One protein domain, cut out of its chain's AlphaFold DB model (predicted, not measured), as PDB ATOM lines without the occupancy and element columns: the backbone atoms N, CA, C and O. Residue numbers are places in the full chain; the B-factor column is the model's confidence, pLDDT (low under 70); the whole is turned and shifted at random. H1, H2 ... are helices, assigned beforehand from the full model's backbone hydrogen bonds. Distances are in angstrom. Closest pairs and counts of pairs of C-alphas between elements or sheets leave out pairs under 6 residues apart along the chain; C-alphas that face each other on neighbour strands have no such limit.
ATOM      1  N   ARG A  43     -13.235  51.432   2.912       66.75
ATOM      2  CA  ARG A  43     -13.515  50.492   1.826       66.75
ATOM      3  C   ARG A  43     -13.558  49.024   2.264       66.75
ATOM      4  O   ARG A  43     -14.351  48.253   1.738       66.75
ATOM      5  N   PHE A  44     -12.717  48.623   3.213       79.19
ATOM      6  CA  PHE A  44     -12.694  47.254   3.728       79.19
ATOM      7  C   PHE A  44     -13.873  46.999   4.667       79.19
ATOM      8  O   PHE A  44     -14.436  45.910   4.643       79.19
ATOM      9  N   ARG A  45     -14.310  48.010   5.431       75.25
ATOM     10  CA  ARG A  45     -15.503  47.908   6.285       75.25
ATOM     11  C   ARG A  45     -16.748  47.572   5.477       75.25
ATOM     12  O   ARG A  45     -17.495  46.675   5.865       75.25
ATOM     13  N   GLU A  46     -16.934  48.250   4.347       80.38
ATOM     14  CA  GLU A  46     -18.083  48.009   3.477       80.38
ATOM     15  C   GLU A  46     -18.004  46.634   2.806       80.38
ATOM     16  O   GLU A  46     -18.973  45.882   2.844       80.38
ATOM     17  N   VAL A  47     -16.831  46.234   2.306       86.56
ATOM     18  CA  VAL A  47     -16.641  44.898   1.711       86.56
ATOM     19  C   VAL A  47     -16.874  43.785   2.738       86.56
ATOM     20  O   VAL A  47     -17.582  42.821   2.449       86.56
ATOM     21  N   VAL A  48     -16.351  43.927   3.959       88.25
ATOM     22  CA  VAL A  48     -16.560  42.953   5.043       88.25
ATOM     23  C   VAL A  48     -18.036  42.867   5.412       88.25
ATOM     24  O   VAL A  48     -18.565  41.766   5.564       88.25
ATOM     25  N   LYS A  49     -18.731  44.004   5.501       89.31
ATOM     26  CA  LYS A  49     -20.161  44.041   5.816       89.31
ATOM     27  C   LYS A  49     -20.997  43.369   4.724       89.31
ATOM     28  O   LYS A  49     -21.879  42.581   5.057       89.31
ATOM     29  N   THR A  50     -20.695  43.617   3.449       91.12
ATOM     30  CA  THR A  50     -21.380  42.973   2.316       91.12
ATOM     31  C   THR A  50     -21.137  41.465   2.272       91.12
ATOM     32  O   THR A  50     -22.070  40.699   2.041       91.12
ATOM     33  N   ILE A  51     -19.907  41.009   2.523       91.94
ATOM     34  CA  ILE A  51     -19.595  39.572   2.556       91.94
ATOM     35  C   ILE A  51     -20.341  38.888   3.707       91.94
ATOM     36  O   ILE A  51     -20.898  37.799   3.530       91.94
ATOM     37  N   LEU A  52     -20.400  39.535   4.875       93.38
ATOM     38  CA  LEU A  52     -21.079  38.990   6.046       93.38
ATOM     39  C   LEU A  52     -22.589  38.848   5.805       93.38
ATOM     40  O   LEU A  52     -23.164  37.801   6.108       93.38
ATOM     41  N   THR A  53     -23.233  39.861   5.213       94.00
ATOM     42  CA  THR A  53     -24.674  39.807   4.912       94.00
ATOM     43  C   THR A  53     -24.996  38.781   3.831       94.00
ATOM     44  O   THR A  53     -25.923  37.992   4.010       94.00
ATOM     45  N   ALA A  54     -24.214  38.725   2.750       92.88
ATOM     46  CA  ALA A  54     -24.393  37.734   1.689       92.88
ATOM     47  C   ALA A  54     -24.263  36.294   2.217       92.88
ATOM     48  O   ALA A  54     -25.059  35.427   1.851       92.88
ATOM     49  N   SER A  55     -23.319  36.052   3.133       92.00
ATOM     50  CA  SER A  55     -23.126  34.739   3.762       92.00
ATOM     51  C   SER A  55     -24.343  34.317   4.594       92.00
ATOM     52  O   SER A  55     -24.807  33.183   4.482       92.00
ATOM     53  N   ILE A  56     -24.914  35.234   5.380       93.69
ATOM     54  CA  ILE A  56     -26.116  34.971   6.187       93.69
ATOM     55  C   ILE A  56     -27.327  34.686   5.285       93.69
ATOM     56  O   ILE A  56     -28.068  33.735   5.537       93.69
ATOM     57  N   ILE A  57     -27.510  35.461   4.211       92.88
ATOM     58  CA  ILE A  57     -28.610  35.268   3.255       92.88
ATOM     59  C   ILE A  57     -28.514  33.895   2.581       92.88
ATOM     60  O   ILE A  57     -29.516  33.186   2.511       92.88
ATOM     61  N   MET A  58     -27.320  33.484   2.142       90.62
ATOM     62  CA  MET A  58     -27.099  32.158   1.552       90.62
ATOM     63  C   MET A  58     -27.422  31.019   2.526       90.62
ATOM     64  O   MET A  58     -28.058  30.041   2.135       90.62
ATOM     65  N   LEU A  59     -27.048  31.154   3.802       91.88
ATOM     66  CA  LEU A  59     -27.380  30.164   4.832       91.88
ATOM     67  C   LEU A  59     -28.891  30.074   5.069       91.88
ATOM     68  O   LEU A  59     -29.441  28.973   5.104       91.88
ATOM     69  N   ILE A  60     -29.575  31.214   5.180       86.81
ATOM     70  CA  ILE A  60     -31.033  31.263   5.347       86.81
ATOM     71  C   ILE A  60     -31.727  30.637   4.133       86.81
ATOM     72  O   ILE A  60     -32.611  29.799   4.302       86.81
ATOM     73  N   PHE A  61     -31.295  30.978   2.918       86.94
ATOM     74  CA  PHE A  61     -31.850  30.416   1.687       86.94
ATOM     75  C   PHE A  61     -31.645  28.896   1.614       86.94
ATOM     76  O   PHE A  61     -32.580  28.160   1.299       86.94
ATOM     77  N   GLY A  62     -30.468  28.403   2.008       85.31
ATOM     78  CA  GLY A  62     -30.194  26.970   2.123       85.31
ATOM     79  C   GLY A  62     -31.089  26.259   3.147       85.31
ATOM     80  O   GLY A  62     -31.620  25.187   2.856       85.31
ATOM     81  N   ILE A  63     -31.320  26.859   4.320       84.88
ATOM     82  CA  ILE A  63     -32.221  26.318   5.357       84.88
ATOM     83  C   ILE A  63     -33.676  26.293   4.863       84.88
ATOM     84  O   ILE A  63     -34.385  25.310   5.090       84.88
ATOM     85  N   ILE A  64     -34.103  27.337   4.149       78.88
ATOM     86  CA  ILE A  64     -35.433  27.437   3.535       78.88
ATOM     87  C   ILE A  64     -35.628  26.342   2.478       78.88
ATOM     88  O   ILE A  64     -36.658  25.670   2.492       78.88
ATOM     89  N   ILE A  65     -34.642  26.110   1.605       79.94
ATOM     90  CA  ILE A  65     -34.702  25.041   0.593       79.94
ATOM     91  C   ILE A  65     -34.719  23.657   1.255       79.94
ATOM     92  O   ILE A  65     -35.424  22.755   0.805       79.94
ATOM     93  N   ARG A  66     -33.959  23.478   2.342       77.12
ATOM     94  CA  ARG A  66     -33.874  22.206   3.073       77.12
ATOM     95  C   ARG A  66     -35.186  21.839   3.773       77.12
ATOM     96  O   ARG A  66     -35.446  20.655   3.973       77.12
ATOM     97  N   GLN A  67     -35.990  22.824   4.167       68.88
ATOM     98  CA  GLN A  67     -37.217  22.620   4.935       68.88
ATOM     99  C   GLN A  67     -38.444  23.071   4.126       68.88
ATOM    100  O   GLN A  67     -38.875  24.219   4.268       68.88
ATOM    101  N   PRO A  68     -39.103  22.174   3.357       69.69
ATOM    102  CA  PRO A  68     -40.305  22.527   2.586       69.69
ATOM    103  C   PRO A  68     -41.447  23.059   3.470       69.69
ATOM    104  O   PRO A  68     -42.361  23.722   2.986       69.69
ATOM    105  N   ARG A  69     -41.383  22.831   4.789       72.81
ATOM    106  CA  ARG A  69     -42.341  23.356   5.768       72.81
ATOM    107  C   ARG A  69     -42.270  24.875   5.954       72.81
ATOM    108  O   ARG A  69     -43.306  25.476   6.218       72.81
ATOM    109  N   ILE A  70     -41.107  25.511   5.781       78.00
ATOM    110  CA  ILE A  70     -40.973  26.969   5.964       78.00
ATOM    111  C   ILE A  70     -41.724  27.725   4.858       78.00
ATOM    112  O   ILE A  70     -42.441  28.682   5.144       78.00
ATOM    113  N   MET A  71     -41.633  27.247   3.612       69.62
ATOM    114  CA  MET A  71     -42.382  27.799   2.473       69.62
ATOM    115  C   MET A  71     -43.900  27.717   2.696       69.62
ATOM    116  O   MET A  71     -44.620  28.679   2.433       69.62
ATOM    117  N   VAL A  72     -44.385  26.596   3.243       80.00
ATOM    118  CA  VAL A  72     -45.812  26.395   3.544       80.00
ATOM    119  C   VAL A  72     -46.291  27.358   4.635       80.00
ATOM    120  O   VAL A  72     -47.343  27.976   4.483       80.00
ATOM    121  N   ILE A  73     -45.510  27.553   5.704       81.88
ATOM    122  CA  ILE A  73     -45.863  28.478   6.794       81.88
ATOM    123  C   ILE A  73     -45.938  29.931   6.292       81.88
ATOM    124  O   ILE A  73     -46.873  30.645   6.651       81.88
ATOM    125  N   ALA A  74     -45.010  30.359   5.430       80.38
ATOM    126  CA  ALA A  74     -45.008  31.711   4.858       80.38
ATOM    127  C   ALA A  74     -46.187  31.968   3.894       80.38
ATOM    128  O   ALA A  74     -46.738  33.071   3.842       80.38
ATOM    129  N   ALA A  75     -46.609  30.946   3.143       82.19
ATOM    130  CA  ALA A  75     -47.798  31.032   2.298       82.19
ATOM    131  C   ALA A  75     -49.080  31.129   3.144       82.19
ATOM    132  O   ALA A  75     -49.949  31.957   2.863       82.19
ATOM    133  N   ILE A  76     -49.174  30.336   4.218       85.88
ATOM    134  CA  ILE A  76     -50.311  30.368   5.144       85.88
ATOM    135  C   ILE A  76     -50.389  31.720   5.861       85.88
ATOM    136  O   ILE A  76     -51.474  32.293   5.933       85.88
ATOM    137  N   SER A  77     -49.268  32.272   6.340       86.25
ATOM    138  CA  SER A  77     -49.272  33.587   6.993       86.25
ATOM    139  C   SER A  77     -49.744  34.691   6.043       86.25
ATOM    140  O   SER A  77     -50.595  35.490   6.423       86.25
ATOM    141  N   SER A  78     -49.292  34.674   4.785       87.19
ATOM    142  CA  SER A  78     -49.722  35.635   3.758       87.19
ATOM    143  C   SER A  78     -51.222  35.539   3.455       87.19
ATOM    144  O   SER A  78     -51.899  36.563   3.342       87.19
ATOM    145  N   LEU A  79     -51.772  34.320   3.376       91.00
ATOM    146  CA  LEU A  79     -53.207  34.098   3.183       91.00
ATOM    147  C   LEU A  79     -54.026  34.544   4.398       91.00
ATOM    148  O   LEU A  79     -55.053  35.193   4.216       91.00
ATOM    149  N   ILE A  80     -53.568  34.252   5.619       90.00
ATOM    150  CA  ILE A  80     -54.229  34.691   6.856       90.00
ATOM    151  C   ILE A  80     -54.250  36.218   6.923       90.00
ATOM    152  O   ILE A  80     -55.313  36.794   7.138       90.00
ATOM    153  N   THR A  81     -53.123  36.893   6.683       90.69
ATOM    154  CA  THR A  81     -53.071  38.361   6.681       90.69
ATOM    155  C   THR A  81     -54.000  38.949   5.621       90.69
ATOM    156  O   THR A  81     -54.774  39.856   5.923       90.69
ATOM    157  N   PHE A  82     -53.999  38.403   4.404       90.88
ATOM    158  CA  PHE A  82     -54.919  38.825   3.346       90.88
ATOM    159  C   PHE A  82     -56.390  38.642   3.747       90.88
ATOM    160  O   PHE A  82     -57.216  39.529   3.522       90.88
ATOM    161  N   PHE A  83     -56.725  37.513   4.375       91.25
ATOM    162  CA  PHE A  83     -58.083  37.217   4.818       91.25
ATOM    163  C   PHE A  83     -58.524  38.124   5.974       91.25
ATOM    164  O   PHE A  83     -59.638  38.639   5.944       91.25
ATOM    165  N   LEU A  84     -57.643  38.392   6.944       90.56
ATOM    166  CA  LEU A  84     -57.897  39.331   8.042       90.56
ATOM    167  C   LEU A  84     -58.105  40.759   7.528       90.56
ATOM    168  O   LEU A  84     -59.054  41.423   7.941       90.56
ATOM    169  N   ILE A  85     -57.290  41.210   6.569       89.62
ATOM    170  CA  ILE A  85     -57.482  42.503   5.895       89.62
ATOM    171  C   ILE A  85     -58.839  42.538   5.182       89.62
ATOM    172  O   ILE A  85     -59.557  43.535   5.256       89.62
ATOM    173  N   ARG A  86     -59.216  41.450   4.500       84.88
ATOM    174  CA  ARG A  86     -60.487  41.352   3.771       84.88
ATOM    175  C   ARG A  86     -61.707  41.314   4.697       84.88
ATOM    176  O   ARG A  86     -62.747  41.833   4.302       84.88
ATOM    177  N   ILE A  87     -61.601  40.708   5.879       88.06
ATOM    178  CA  ILE A  87     -62.661  40.715   6.899       88.06
ATOM    179  C   ILE A  87     -62.789  42.107   7.515       88.06
ATOM    180  O   ILE A  87     -63.894  42.616   7.593       88.06
ATOM    181  N   ASN A  88     -61.678  42.747   7.887       78.81
ATOM    182  CA  ASN A  88     -61.699  44.074   8.510       78.81
ATOM    183  C   ASN A  88     -62.175  45.192   7.562       78.81
ATOM    184  O   ASN A  88     -62.587  46.256   8.008       78.81
ATOM    185  N   LYS A  89     -62.075  44.979   6.244       74.19
ATOM    186  CA  LYS A  89     -62.527  45.934   5.223       74.19
ATOM    187  C   LYS A  89     -64.000  45.743   4.812       74.19
ATOM    188  O   LYS A  89     -64.478  46.510   3.979       74.19
ATOM    189  N   ARG A  90     -64.695  44.724   5.324       60.78
ATOM    190  CA  ARG A  90     -66.107  44.448   5.027       60.78
ATOM    191  C   ARG A  90     -66.983  44.879   6.196       60.78
ATOM    192  O   ARG A  90     -68.095  45.361   5.909       60.78
TER     193      ARG A  90
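AT A GLANCE: This is residues 43 to 90 of the 90 residues of the protein "Putative membrane protein" of Sedimentisphaera salicampi (UniProt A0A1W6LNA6). Two long straight helices, H1 and then H2, meet near their ends and make a wide, flat V with a corner of about 88 degrees at residue 67. The arms reach away from that corner, and nothing fills the space between them. The printed part has 48 residues with two named helices and no named strand, and its class is all helix. It is extended, with a radius of gyration of the C-alphas of 17.4 A and spans of 53 by 26 by 5 A.

IN THESE COORDINATES: H1 takes residues 43 to 66 and is 34.9 A long from first to last C-alpha, beginning at C-alpha 43 at (-13.515, 50.492, 1.826). H2 takes residues 68 to 88 and is 30.9 A long, from C-alpha 68 at (-40.305, 22.527, 2.586) to C-alpha 88 at (-61.699, 44.074, 8.510).

HOW THE PARTS SIT: H1 and H2 are close but not clearly touching, with the C-alphas of Ile 64 and Ile 70 closest at 6.1 A. Their lines are about perpendicular, at 88 degrees. In H1 every O i to N i+4 pair is within hydrogen-bond range, and in H2 16 of 17 are.

THE WHOLE: The C-alphas farthest apart, those of Phe 44 and Arg 90, are 53.5 A apart. The link from H1 to H2 is tight, and the printed part has no cut. The mean pLDDT of the printed part is 84.0, with residues 43, 67 to 68, 71 and 90 under 70.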